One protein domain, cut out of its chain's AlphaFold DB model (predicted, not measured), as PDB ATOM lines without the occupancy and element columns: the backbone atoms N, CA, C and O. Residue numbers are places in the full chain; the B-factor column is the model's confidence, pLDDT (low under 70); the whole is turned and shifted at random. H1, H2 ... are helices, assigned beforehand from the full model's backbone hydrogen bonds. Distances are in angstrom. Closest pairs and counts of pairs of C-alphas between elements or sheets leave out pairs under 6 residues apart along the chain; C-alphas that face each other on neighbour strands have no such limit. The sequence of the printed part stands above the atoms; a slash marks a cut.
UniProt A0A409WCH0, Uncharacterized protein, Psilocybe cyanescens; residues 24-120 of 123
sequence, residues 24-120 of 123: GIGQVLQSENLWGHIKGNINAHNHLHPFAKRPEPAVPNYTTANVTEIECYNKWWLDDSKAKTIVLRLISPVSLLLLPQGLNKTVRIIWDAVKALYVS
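AT A GLANCE: This is residues 24 to 120 of the 123 residues of an uncharacterized protein of Psilocybe cyanescens (UniProt A0A409WCH0). One long helix, H3, makes most of the length; H1, H2 and H5 pack on its residues 79 to 87, and H4 lies near H5. A long loop, residues 39 to 66, leads to H3, and residues 63 to 68 stick out. The printed part has 97 residues with five named helices, H1 to H5 in order, and no named strand: all helix, only just compact, close to loose, radius of gyration of the C-alphas 14.8 A, spans 44 by 30 by 22 A.

IN THESE COORDINATES: H1, residues 24 to 31, begins at C-alpha 24 (-42.412, 52.293, 232.058). H2 is residues 35 to 38; H3, 67 to 89, 33.0 A long; H4, 93 to 98; H5, 107 to 119, 18.0 A, ends at C-alpha 119 (-42.527, 56.855, 215.997).

HOW THE PARTS SIT: H3, the hub, touches H1 at a shallow tilt of 27 degrees, opposite ways; closest C-alphas Ile 25 and Val 87, 6.6 A. It touches H2 at C-alphas His 37 and Asp 80, 6.1 A, and H5 at Lys 84 and Val 107, 4.7 A, a shallow tilt of 26 degrees, the same way. H2 touches H5, closest C-alphas Ile 38 and Arg 108, 4.4 A. H1 and H5 are apart. Every O i to N i+4 pair is within hydrogen-bond range in H1, H3 and H5, 1 of 2 in H4; H2 is too short.

THE WHOLE: The farthest C-alphas, Thr 63 and Ser 120, are 45.9 A apart. The printed part has no cut; H2 to H3 is a long link. Residues 41 to 50 and 120 have pLDDT under 70.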
ATOM      1  N   GLY A  24     -43.059  53.123 231.038       94.62
ATOM      2  CA  GLY A  24     -42.412  52.293 232.058       94.62
ATOM      3  C   GLY A  24     -40.981  52.743 232.367       94.62
ATOM      4  O   GLY A  24     -40.628  52.984 233.523       94.62
ATOM      5  N   ILE A  25     -40.156  52.948 231.334       95.06
ATOM      6  CA  ILE A  25     -38.793  53.470 231.516       95.06
ATOM      7  C   ILE A  25     -38.826  54.884 232.106       95.06
ATOM      8  O   ILE A  25     -38.003  55.214 232.963       95.06
ATOM      9  N   GLY A  26     -39.782  55.717 231.686       93.50
ATOM     10  CA  GLY A  26     -39.972  57.055 232.233       93.50
ATOM     11  C   GLY A  26     -40.230  57.048 233.739       93.50
ATOM     12  O   GLY A  26     -39.553  57.775 234.466       93.50
ATOM     13  N   GLN A  27     -41.136  56.193 234.215       92.25
ATOM     14  CA  GLN A  27     -41.457  56.050 235.638       92.25
ATOM     15  C   GLN A  27     -40.244  55.583 236.456       92.25
ATOM     16  O   GLN A  27     -39.953  56.163 237.503       92.25
ATOM     17  N   VAL A  28     -39.471  54.614 235.952       94.25
ATOM     18  CA  VAL A  28     -38.233  54.162 236.616       94.25
ATOM     19  C   VAL A  28     -37.199  55.286 236.693       94.25
ATOM     20  O   VAL A  28     -36.569  55.511 237.725       94.25
ATOM     21  N   LEU A  29     -37.017  56.048 235.617       92.94
ATOM     22  CA  LEU A  29     -36.089  57.179 235.635       92.94
ATOM     23  C   LEU A  29     -36.551  58.294 236.574       92.94
ATOM     24  O   LEU A  29     -35.715  58.999 237.139       92.94
ATOM     25  N   GLN A  30     -37.858  58.481 236.742       91.50
ATOM     26  CA  GLN A  30     -38.408  59.416 237.719       91.50
ATOM     27  C   GLN A  30     -38.149  58.935 239.153       91.50
ATOM     28  O   GLN A  30     -37.665  59.732 239.958       91.50
ATOM     29  N   SER A  31     -38.371  57.651 239.460       91.00
ATOM     30  CA  SER A  31     -38.104  57.095 240.797       91.00
ATOM     31  C   SER A  31     -36.623  57.137 241.174       91.00
ATOM     32  O   SER A  31     -36.286  57.322 242.339       91.00
ATOM     33  N   GLU A  32     -35.735  57.024 240.185       91.50
ATOM     34  CA  GLU A  32     -34.281  57.119 240.368       91.50
ATOM     35  C   GLU A  32     -33.752  58.568 240.314       91.50
ATOM     36  O   GLU A  32     -32.546  58.794 240.427       91.50
ATOM     37  N   ASN A  33     -34.621  59.576 240.140       91.12
ATOM     38  CA  ASN A  33     -34.240  60.987 239.972       91.12
ATOM     39  C   ASN A  33     -33.250  61.214 238.800       91.12
ATOM     40  O   ASN A  33     -32.322  62.026 238.868       91.12
ATOM     41  N   LEU A  34     -33.450  60.476 237.707       93.12
ATOM     42  CA  LEU A  34     -32.641  60.499 236.486       93.12
ATOM     43  C   LEU A  34     -33.383  61.083 235.279       93.12
ATOM     44  O   LEU A  34     -32.745  61.424 234.285       93.12
ATOM     45  N   TRP A  35     -34.707  61.256 235.360       92.06
ATOM     46  CA  TRP A  35     -35.532  61.767 234.254       92.06
ATOM     47  C   TRP A  35     -34.988  63.060 233.630       92.06
ATOM     48  O   TRP A  35     -34.969  63.188 232.405       92.06
ATOM     49  N   GLY A  36     -34.454  63.965 234.460       91.06
ATOM     50  CA  GLY A  36     -33.845  65.230 234.044       91.06
ATOM     51  C   GLY A  36     -32.715  65.103 233.014       91.06
ATOM     52  O   GLY A  36     -32.476  66.040 232.245       91.06
ATOM     53  N   HIS A  37     -32.026  63.958 232.964       93.06
ATOM     54  CA  HIS A  37     -30.990  63.692 231.962       93.06
ATOM     55  C   HIS A  37     -31.598  63.492 230.568       93.06
ATOM     56  O   HIS A  37     -31.043  63.977 229.584       93.06
ATOM     57  N   ILE A  38     -32.792  62.909 230.477       89.81
ATOM     58  CA  ILE A  38     -33.508  62.694 229.216       89.81
ATOM     59  C   ILE A  38     -34.334  63.923 228.844       89.81
ATOM     60  O   ILE A  38     -34.063  64.589 227.844       89.81
ATOM     61  N   LYS A  39     -35.319  64.254 229.676       83.81
ATOM     62  CA  LYS A  39     -36.328  65.287 229.429       83.81
ATOM     63  C   LYS A  39     -36.503  66.160 230.665       83.81
ATOM     64  O   LYS A  39     -36.049  65.849 231.756       83.81
ATOM     65  N   GLY A  40     -37.185  67.279 230.483       75.06
ATOM     66  CA  GLY A  40     -37.537  68.190 231.560       75.06
ATOM     67  C   GLY A  40     -37.814  69.575 231.006       75.06
ATOM     68  O   GLY A  40     -37.420  69.895 229.882       75.06
ATOM     69  N   ASN A  41     -38.496  70.396 231.794       68.44
ATOM     70  CA  ASN A  41     -38.743  71.784 231.429       68.44
ATOM     71  C   ASN A  41     -37.413  72.576 231.488       68.44
ATOM     72  O   ASN A  41     -36.491  72.166 232.188       68.44
ATOM     73  N   ILE A  42     -37.263  73.658 230.726       61.59
ATOM     74  CA  ILE A  42     -36.132  74.597 230.798       61.59
ATOM     75  C   ILE A  42     -36.732  75.947 231.167       61.59
ATOM     76  O   ILE A  42     -36.902  76.806 230.316       61.59
ATOM     77  N   ASN A  43     -37.096  76.128 232.430       59.06
ATOM     78  CA  ASN A  43     -37.508  77.436 232.928       59.06
ATOM     79  C   ASN A  43     -36.552  77.882 234.038       59.06
ATOM     80  O   ASN A  43     -36.038  77.063 234.790       59.06
ATOM     81  N   ALA A  44     -36.304  79.182 234.178       48.00
ATOM     82  CA  ALA A  44     -35.383  79.706 235.195       48.00
ATOM     83  C   ALA A  44     -35.831  79.419 236.649       48.00
ATOM     84  O   ALA A  44     -35.032  79.496 237.567       48.00
ATOM     85  N   HIS A  45     -37.096  79.030 236.856       54.03
ATOM     86  CA  HIS A  45     -37.663  78.621 238.152       54.03
ATOM     87  C   HIS A  45     -37.750  77.093 238.321       54.03
ATOM     88  O   HIS A  45     -38.344  76.575 239.264       54.03
ATOM     89  N   ASN A  46     -37.183  76.345 237.377       59.38
ATOM     90  CA  ASN A  46     -37.363  74.904 237.242       59.38
ATOM     91  C   ASN A  46     -36.656  74.087 238.327       59.38
ATOM     92  O   ASN A  46     -36.885  72.890 238.414       59.38
ATOM     93  N   HIS A  47     -35.859  74.719 239.193       56.59
ATOM     94  CA  HIS A  47     -35.282  74.081 240.381       56.59
ATOM     95  C   HIS A  47     -36.353  73.515 241.332       56.59
ATOM     96  O   HIS A  47     -36.059  72.604 242.096       56.59
ATOM     97  N   LEU A  48     -37.584  74.042 241.272       62.59
ATOM     98  CA  LEU A  48     -38.737  73.572 242.050       62.59
ATOM     99  C   LEU A  48     -39.629  72.592 241.276       62.59
ATOM    100  O   LEU A  48     -40.604  72.080 241.824       62.59
ATOM    101  N   HIS A  49     -39.334  72.338 239.999       69.38
ATOM    102  CA  HIS A  49     -40.091  71.368 239.223       69.38
ATOM    103  C   HIS A  49     -39.666  69.955 239.643       69.38
ATOM    104  O   HIS A  49     -38.464  69.673 239.651       69.38
ATOM    105  N   PRO A  50     -40.610  69.032 239.914       69.56
ATOM    106  CA  PRO A  50     -40.282  67.672 240.358       69.56
ATOM    107  C   PRO A  50     -39.383  66.923 239.362       69.56
ATOM    108  O   PRO A  50     -38.649  66.015 239.734       69.56
ATOM    109  N   PHE A  51     -39.400  67.346 238.094       77.38
ATOM    110  CA  PHE A  51     -38.675  66.730 236.986       77.38
ATOM    111  C   PHE A  51     -37.918  67.768 236.146       77.38
ATOM    112  O   PHE A  51     -38.173  67.939 234.950       77.38
ATOM    113  N   ALA A  52     -37.054  68.546 236.796       82.44
ATOM    114  CA  ALA A  52     -36.249  69.574 236.145       82.44
ATOM    115  C   ALA A  52     -35.277  68.977 235.112       82.44
ATOM    116  O   ALA A  52     -34.624  67.963 235.377       82.44
ATOM    117  N   LYS A  53     -35.124  69.623 233.947       86.25
ATOM    118  CA  LYS A  53     -34.083  69.237 232.985       86.25
ATOM    119  C   LYS A  53     -32.718  69.485 233.614       86.25
ATOM    120  O   LYS A  53     -32.453  70.581 234.106       86.25
ATOM    121  N   ARG A  54     -31.836  68.493 233.531       88.25
ATOM    122  CA  ARG A  54     -30.432  68.622 233.919       88.25
ATOM    123  C   ARG A  54     -29.619  69.003 232.677       88.25
ATOM    124  O   ARG A  54     -29.544  68.199 231.736       88.25
ATOM    125  N   PRO A  55     -29.089  70.236 232.600       88.25
ATOM    126  CA  PRO A  55     -28.208  70.626 231.506       88.25
ATOM    127  C   PRO A  55     -26.892  69.853 231.610       88.25
ATOM    128  O   PRO A  55     -26.477  69.494 232.709       88.25
ATOM    129  N   GLU A  56     -26.272  69.578 230.466       89.75
ATOM    130  CA  GLU A  56     -24.923  69.014 230.427       89.75
ATOM    131  C   GLU A  56     -23.935  70.052 230.982       89.75
ATOM    132  O   GLU A  56     -24.008  71.220 230.582       89.75
ATOM    133  N   PRO A  57     -23.068  69.681 231.939       89.31
ATOM    134  CA  PRO A  57     -22.102  70.604 232.509       89.31
ATOM    135  C   PRO A  57     -21.000  70.913 231.492       89.31
ATOM    136  O   PRO A  57     -20.562  70.040 230.744       89.31
ATOM    137  N   ALA A  58     -20.505  72.151 231.501       89.75
ATOM    138  CA  ALA A  58     -19.299  72.493 230.757       89.75
ATOM    139  C   ALA A  58     -18.098  71.704 231.303       89.75
ATOM    140  O   ALA A  58     -18.023  71.431 232.503       89.75
ATOM    141  N   VAL A  59     -17.153  71.357 230.426       90.62
ATOM    142  CA  VAL A  59     -15.904  70.700 230.831       90.62
ATOM    143  C   VAL A  59     -15.142  71.642 231.774       90.62
ATOM    144  O   VAL A  59     -14.816  72.759 231.359       90.62
ATOM    145  N   PRO A  60     -14.854  71.235 233.025       88.56
ATOM    146  CA  PRO A  60     -14.129  72.074 233.965       88.56
ATOM    147  C   PRO A  60     -12.720  72.350 233.449       88.56
ATOM    148  O   PRO A  60     -12.035  71.452 232.955       88.56
ATOM    149  N   ASN A  61     -12.253  73.587 233.598       90.31
ATOM    150  CA  ASN A  61     -10.862  73.902 233.313       90.31
ATOM    151  C   ASN A  61      -9.986  73.402 234.469       90.31
ATOM    152  O   ASN A  61      -9.992  73.986 235.547       90.31
ATOM    153  N   TYR A  62      -9.207  72.346 234.234       77.69
ATOM    154  CA  TYR A  62      -8.436  71.643 235.268       77.69
ATOM    155  C   TYR A  62      -7.445  72.532 236.045       77.69
ATOM    156  O   TYR A  62      -7.040  72.182 237.148       77.69
ATOM    157  N   THR A  63      -7.050  73.685 235.497       82.06
ATOM    158  CA  THR A  63      -6.135  74.622 236.171       82.06
ATOM    159  C   THR A  63      -6.833  75.623 237.091       82.06
ATOM    160  O   THR A  63      -6.168  76.269 237.894       82.06
ATOM    161  N   THR A  64      -8.155  75.776 236.974       87.38
ATOM    162  CA  THR A  64      -8.930  76.818 237.679       87.38
ATOM    163  C   THR A  64     -10.174  76.288 238.382       87.38
ATOM    164  O   THR A  64     -10.702  76.967 239.260       87.38
ATOM    165  N   ALA A  65     -10.632  75.089 238.023       84.62
ATOM    166  CA  ALA A  65     -11.824  74.485 238.586       84.62
ATOM    167  C   ALA A  65     -11.611  74.113 240.052       84.62
ATOM    168  O   ALA A  65     -10.583  73.542 240.431       84.62
ATOM    169  N   ASN A  66     -12.610  74.404 240.876       89.62
ATOM    170  CA  ASN A  66     -12.617  73.944 242.255       89.62
ATOM    171  C   ASN A  66     -13.027  72.458 242.336       89.62
ATOM    172  O   ASN A  66     -13.583  71.879 241.399       89.62
ATOM    173  N   VAL A  67     -12.753  71.826 243.481       89.31
ATOM    174  CA  VAL A  67     -13.067  70.402 243.709       89.31
ATOM    175  C   VAL A  67     -14.559  70.119 243.498       89.31
ATOM    176  O   VAL A  67     -14.914  69.131 242.861       89.31
ATOM    177  N   THR A  68     -15.433  71.020 243.950       89.38
ATOM    178  CA  THR A  68     -16.891  70.880 243.839       89.38
ATOM    179  C   THR A  68     -17.378  70.890 242.386       89.38
ATOM    180  O   THR A  68     -18.283  70.131 242.041       89.38
ATOM    181  N   GLU A  69     -16.784  71.698 241.510       89.75
ATOM    182  CA  GLU A  69     -17.107  71.742 240.079       89.75
ATOM    183  C   GLU A  69     -16.734  70.428 239.390       89.75
ATOM    184  O   GLU A  69     -17.531  69.882 238.621       89.75
ATOM    185  N   ILE A  70     -15.560  69.880 239.714       91.19
ATOM    186  CA  ILE A  70     -15.102  68.585 239.196       91.19
ATOM    187  C   ILE A  70     -16.016  67.457 239.698       91.19
ATOM    188  O   ILE A  70     -16.425  66.593 238.919       91.19
ATOM    189  N   GLU A  71     -16.391  67.471 240.979       92.38
ATOM    190  CA  GLU A  71     -17.328  66.504 241.560       92.38
ATOM    191  C   GLU A  71     -18.715  66.585 240.916       92.38
ATOM    192  O   GLU A  71     -19.288  65.548 240.571       92.38
ATOM    193  N   CYS A  72     -19.245  67.791 240.691       90.94
ATOM    194  CA  CYS A  72     -20.525  67.990 240.009       90.94
ATOM    195  C   CYS A  72     -20.483  67.476 238.566       90.94
ATOM    196  O   CYS A  72     -21.408  66.780 238.140       90.94
ATOM    197  N   TYR A  73     -19.406  67.771 237.834       93.50
ATOM    198  CA  TYR A  73     -19.195  67.280 236.472       93.50
ATOM    199  C   TYR A  73     -19.166  65.746 236.423       93.50
ATOM    200  O   TYR A  73     -19.921  65.125 235.671       93.50
ATOM    201  N   ASN A  74     -18.357  65.117 237.280       93.56
ATOM    202  CA  ASN A  74     -18.241  63.660 237.343       93.56
ATOM    203  C   ASN A  74     -19.553  62.998 237.776       93.56
ATOM    204  O   ASN A  74     -19.961  61.985 237.203       93.56
ATOM    205  N   LYS A  75     -20.245  63.582 238.761       94.50
ATOM    206  CA  LYS A  75     -21.549  63.101 239.217       94.50
ATOM    207  C   LYS A  75     -22.585  63.150 238.101       94.50
ATOM    208  O   LYS A  75     -23.352  62.200 237.956       94.50
ATOM    209  N   TRP A  76     -22.597  64.219 237.308       95.12
ATOM    210  CA  TRP A  76     -23.519  64.339 236.187       95.12
ATOM    211  C   TRP A  76     -23.302  63.222 235.162       95.12
ATOM    212  O   TRP A  76     -24.264  62.552 234.789       95.12
ATOM    213  N   TRP A  77     -22.052  62.960 234.769       94.94
ATOM    214  CA  TRP A  77     -21.723  61.883 233.826       94.94
ATOM    215  C   TRP A  77     -22.011  60.488 234.383       94.94
ATOM    216  O   TRP A  77     -22.458  59.604 233.649       94.94
ATOM    217  N   LEU A  78     -21.804  60.282 235.684       94.81
ATOM    218  CA  LEU A  78     -22.168  59.034 236.350       94.81
ATOM    219  C   LEU A  78     -23.684  58.801 236.311       94.81
ATOM    220  O   LEU A  78     -24.131  57.692 236.014       94.81
ATOM    221  N   ASP A  79     -24.470  59.830 236.617       95.56
ATOM    222  CA  ASP A  79     -25.930  59.745 236.625       95.56
ATOM    223  C   ASP A  79     -26.486  59.595 235.189       95.56
ATOM    224  O   ASP A  79     -27.380  58.774 234.969       95.56
ATOM    225  N   ASP A  80     -25.888  60.254 234.189       95.38
ATOM    226  CA  ASP A  80     -26.209  60.049 232.766       95.38
ATOM    227  C   ASP A  80     -25.934  58.602 232.320       95.38
ATOM    228  O   ASP A  80     -26.784  57.958 231.703       95.38
ATOM    229  N   SER A  81     -24.788  58.038 232.716       93.75
ATOM    230  CA  SER A  81     -24.418  56.647 232.423       93.75
ATOM    231  C   SER A  81     -25.376  55.630 233.062       93.75
ATOM    232  O   SER A  81     -25.763  54.634 232.434       93.75
ATOM    233  N   LYS A  82     -25.840  55.892 234.292       94.38
ATOM    234  CA  LYS A  82     -26.883  55.077 234.940       94.38
ATOM    235  C   LYS A  82     -28.200  55.149 234.173       94.38
ATOM    236  O   LYS A  82     -28.788  54.106 233.891       94.38
ATOM    237  N   ALA A  83     -28.633  56.351 233.791       94.50
ATOM    238  CA  ALA A  83     -29.851  56.546 233.009       94.50
ATOM    239  C   ALA A  83     -29.767  55.813 231.660       94.50
ATOM    240  O   ALA A  83     -30.683  55.082 231.286       94.50
ATOM    241  N   LYS A  84     -28.625  55.927 230.975       94.06
ATOM    242  CA  LYS A  84     -28.313  55.198 229.741       94.06
ATOM    243  C   LYS A  84     -28.421  53.690 229.931       94.06
ATOM    244  O   LYS A  84     -29.046  53.016 229.119       94.06
ATOM    245  N   THR A  85     -27.874  53.161 231.020       92.88
ATOM    246  CA  THR A  85     -27.963  51.730 231.334       92.88
ATOM    247  C   THR A  85     -29.412  51.270 231.515       92.88
ATOM    248  O   THR A  85     -29.766  50.198 231.034       92.88
ATOM    249  N   ILE A  86     -30.263  52.066 232.171       93.88
ATOM    250  CA  ILE A  86     -31.692  51.750 232.342       93.88
ATOM    251  C   ILE A  86     -32.399  51.710 230.984       93.88
ATOM    252  O   ILE A  86     -33.053  50.719 230.672       93.88
ATOM    253  N   VAL A  87     -32.212  52.747 230.161       93.31
ATOM    254  CA  VAL A  87     -32.831  52.848 228.829       93.31
ATOM    255  C   VAL A  87     -32.424  51.675 227.936       93.31
ATOM    256  O   VAL A  87     -33.274  51.056 227.307       93.31
ATOM    257  N   LEU A  88     -31.135  51.335 227.892       92.12
ATOM    258  CA  LEU A  88     -30.622  50.321 226.967       92.12
ATOM    259  C   LEU A  88     -30.950  48.875 227.377       92.12
ATOM    260  O   LEU A  88     -30.931  47.993 226.522       92.12
ATOM    261  N   ARG A  89     -31.253  48.609 228.656       91.56
ATOM    262  CA  ARG A  89     -31.514  47.245 229.166       91.56
ATOM    263  C   ARG A  89     -32.734  46.571 228.549       91.56
ATOM    264  O   ARG A  89     -32.776  45.347 228.508       91.56
ATOM    265  N   LEU A  90     -33.714  47.356 228.109       91.12
ATOM    266  CA  LEU A  90     -34.981  46.854 227.582       91.12
ATOM    267  C   LEU A  90     -35.187  47.233 226.120       91.12
ATOM    268  O   LEU A  90     -36.296  47.548 225.704       91.12
ATOM    269  N   ILE A  91     -34.120  47.176 225.329       92.38
ATOM    270  CA  ILE A  91     -34.167  47.371 223.881       92.38
ATOM    271  C   ILE A  91     -33.698  46.087 223.209       92.38
ATOM    272  O   ILE A  91     -32.712  45.482 223.635       92.38
ATOM    273  N   SER A  92     -34.405  45.652 222.162       91.75
ATOM    274  CA  SER A  92     -33.993  44.465 221.412       91.75
ATOM    275  C   SER A  92     -32.567  44.618 220.849       91.75
ATOM    276  O   SER A  92     -32.178  45.725 220.460       91.75
ATOM    277  N   PRO A  93     -31.782  43.530 220.734       89.69
ATOM    278  CA  PRO A  93     -30.430  43.602 220.177       89.69
ATOM    279  C   PRO A  93     -30.373  44.215 218.772       89.69
ATOM    280  O   PRO A  93     -29.437  44.942 218.460       89.69
ATOM    281  N   VAL A  94     -31.391  43.966 217.940       89.38
ATOM    282  CA  VAL A  94     -31.477  44.525 216.581       89.38
ATOM    283  C   VAL A  94     -31.589  46.046 216.634       89.38
ATOM    284  O   VAL A  94     -30.812  46.743 215.989       89.38
ATOM    285  N   SER A  95     -32.503  46.573 217.447       89.31
ATOM    286  CA  SER A  95     -32.680  48.019 217.596       89.31
ATOM    287  C   SER A  95     -31.483  48.679 218.262       89.31
ATOM    288  O   SER A  95     -31.116  49.789 217.891       89.31
ATOM    289  N   LEU A  96     -30.836  47.989 219.205       90.88
ATOM    290  CA  LEU A  96     -29.636  48.476 219.878       90.88
ATOM    291  C   LEU A  96     -28.501  48.773 218.884       90.88
ATOM    292  O   LEU A  96     -27.808  49.777 219.046       90.88
ATOM    293  N   LEU A  97     -28.344  47.952 217.839       90.44
ATOM    294  CA  LEU A  97     -27.346  48.161 216.780       90.44
ATOM    295  C   LEU A  97     -27.604  49.422 215.942       90.44
ATOM    296  O   LEU A  97     -26.668  49.963 215.359       90.44
ATOM    297  N   LEU A  98     -28.850  49.898 215.893       90.38
ATOM    298  CA  LEU A  98     -29.241  51.098 215.149       90.38
ATOM    299  C   LEU A  98     -29.053  52.388 215.961       90.38
ATOM    300  O   LEU A  98     -29.150  53.485 215.411       90.38
ATOM    301  N   LEU A  99     -28.796  52.283 217.269       91.25
ATOM    302  CA  LEU A  99     -28.645  53.441 218.146       91.25
ATOM    303  C   LEU A  99     -27.224  54.025 218.098       91.25
ATOM    304  O   LEU A  99     -26.254  53.282 217.924       91.25
ATOM    305  N   PRO A 100     -27.069  55.346 218.332       90.44
ATOM    306  CA  PRO A 100     -25.760  55.981 218.437       90.44
ATOM    307  C   PRO A 100     -24.881  55.316 219.503       90.44
ATOM    308  O   PRO A 100     -25.216  55.303 220.690       90.44
ATOM    309  N   GLN A 101     -23.720  54.819 219.080       84.12
ATOM    310  CA  GLN A 101     -22.722  54.210 219.959       84.12
ATOM    311  C   GLN A 101     -21.654  55.231 220.378       84.12
ATOM    312  O   GLN A 101     -21.400  56.216 219.681       84.12
ATOM    313  N   GLY A 102     -21.020  54.991 221.527       80.69
ATOM    314  CA  GLY A 102     -19.913  55.806 222.040       80.69
ATOM    315  C   GLY A 102     -20.103  56.290 223.478       80.69
ATOM    316  O   GLY A 102     -21.226  56.429 223.976       80.69
ATOM    317  N   LEU A 103     -18.978  56.549 224.149       75.25
ATOM    318  CA  LEU A 103     -18.934  57.001 225.546       75.25
ATOM    319  C   LEU A 103     -19.436  58.442 225.718       75.25
ATOM    320  O   LEU A 103     -20.017  58.762 226.745       75.25
ATOM    321  N   ASN A 104     -19.282  59.282 224.694       80.44
ATOM    322  CA  ASN A 104     -19.740  60.675 224.681       80.44
ATOM    323  C   ASN A 104     -21.207  60.844 224.243       80.44
ATOM    324  O   ASN A 104     -21.680  61.966 224.082       80.44
ATOM    325  N   LYS A 105     -21.929  59.745 223.988       90.19
ATOM    326  CA  LYS A 105     -23.354  59.795 223.648       90.19
ATOM    327  C   LYS A 105     -24.175  59.758 224.926       90.19
ATOM    328  O   LYS A 105     -24.262  58.701 225.563       90.19
ATOM    329  N   THR A 106     -24.763  60.906 225.253       94.00
ATOM    330  CA  THR A 106     -25.633  61.082 226.416       94.00
ATOM    331  C   THR A 106     -26.913  60.266 226.279       94.00
ATOM    332  O   THR A 106     -27.360  59.955 225.164       94.00
ATOM    333  N   VAL A 107     -27.542  59.940 227.408       95.00
ATOM    334  CA  VAL A 107     -28.827  59.221 227.402       95.00
ATOM    335  C   VAL A 107     -29.904  59.965 226.609       95.00
ATOM    336  O   VAL A 107     -30.740  59.330 225.975       95.00
ATOM    337  N   ARG A 108     -29.865  61.304 226.581       94.06
ATOM    338  CA  ARG A 108     -30.817  62.127 225.821       94.06
ATOM    339  C   ARG A 108     -30.753  61.845 224.324       94.06
ATOM    340  O   ARG A 108     -31.785  61.611 223.709       94.06
ATOM    341  N   ILE A 109     -29.544  61.808 223.762       94.25
ATOM    342  CA  ILE A 109     -29.330  61.500 222.340       94.25
ATOM    343  C   ILE A 109     -29.862  60.101 222.015       94.25
ATOM    344  O   ILE A 109     -30.505  59.898 220.988       94.25
ATOM    345  N   ILE A 110     -29.607  59.137 222.902       94.31
ATOM    346  CA  ILE A 110     -30.081  57.760 222.741       94.31
ATOM    347  C   ILE A 110     -31.603  57.708 222.796       94.31
ATOM    348  O   ILE A 110     -32.220  57.082 221.942       94.31
ATOM    349  N   TRP A 111     -32.215  58.387 223.762       94.25
ATOM    350  CA  TRP A 111     -33.663  58.448 223.911       94.25
ATOM    351  C   TRP A 111     -34.352  59.023 222.670       94.25
ATOM    352  O   TRP A 111     -35.329  58.453 222.183       94.25
ATOM    353  N   ASP A 112     -33.822  60.123 222.134       93.44
ATOM    354  CA  ASP A 112     -34.351  60.744 220.920       93.44
ATOM    355  C   ASP A 112     -34.171  59.831 219.696       93.44
ATOM    356  O   ASP A 112     -35.081  59.725 218.873       93.44
ATOM    357  N   ALA A 113     -33.055  59.099 219.608       93.38
ATOM    358  CA  ALA A 113     -32.842  58.096 218.566       93.38
ATOM    359  C   ALA A 113     -33.827  56.918 218.676       93.38
ATOM    360  O   ALA A 113     -34.389  56.503 217.665       93.38
ATOM    361  N   VAL A 114     -34.102  56.416 219.886       93.38
ATOM    362  CA  VAL A 114     -35.131  55.382 220.099       93.38
ATOM    363  C   VAL A 114     -36.496  55.906 219.656       93.38
ATOM    364  O   VAL A 114     -37.187  55.235 218.895       93.38
ATOM    365  N   LYS A 115     -36.872  57.124 220.061       92.69
ATOM    366  CA  LYS A 115     -38.125  57.746 219.611       92.69
ATOM    367  C   LYS A 115     -38.205  57.801 218.084       92.69
ATOM    368  O   LYS A 115     -39.226  57.424 217.514       92.69
ATOM    369  N   ALA A 116     -37.134  58.234 217.425       91.62
ATOM    370  CA  ALA A 116     -37.083  58.315 215.971       91.62
ATOM    371  C   ALA A 116     -37.254  56.944 215.297       91.62
ATOM    372  O   ALA A 116     -37.920  56.872 214.274       91.62
ATOM    373  N   LEU A 117     -36.725  55.857 215.866       90.69
ATOM    374  CA  LEU A 117     -36.869  54.509 215.295       90.69
ATOM    375  C   LEU A 117     -38.306  53.972 215.340       90.69
ATOM    376  O   LEU A 117     -38.694  53.207 214.463       90.69
ATOM    377  N   TYR A 118     -39.084  54.345 216.359       88.00
ATOM    378  CA  TYR A 118     -40.376  53.709 216.640       88.00
ATOM    379  C   TYR A 118     -41.602  54.578 216.353       88.00
ATOM    380  O   TYR A 118     -42.689  54.033 216.180       88.00
ATOM    381  N   VAL A 119     -41.434  55.900 216.266       81.81
ATOM    382  CA  VAL A 119     -42.527  56.855 215.997       81.81
ATOM    383  C   VAL A 119     -42.580  57.277 214.516       81.81
ATOM    384  O   VAL A 119     -43.579  57.832 214.078       81.81
ATOM    385  N   SER A 120     -41.553  56.989 213.709       59.84
ATOM    386  CA  SER A 120     -41.417  57.493 212.325       59.84
ATOM    387  C   SER A 120     -42.126  56.696 211.213       59.84
ATOM    388  O   SER A 120     -41.801  56.883 210.048       59.84
TER     389      SER A 120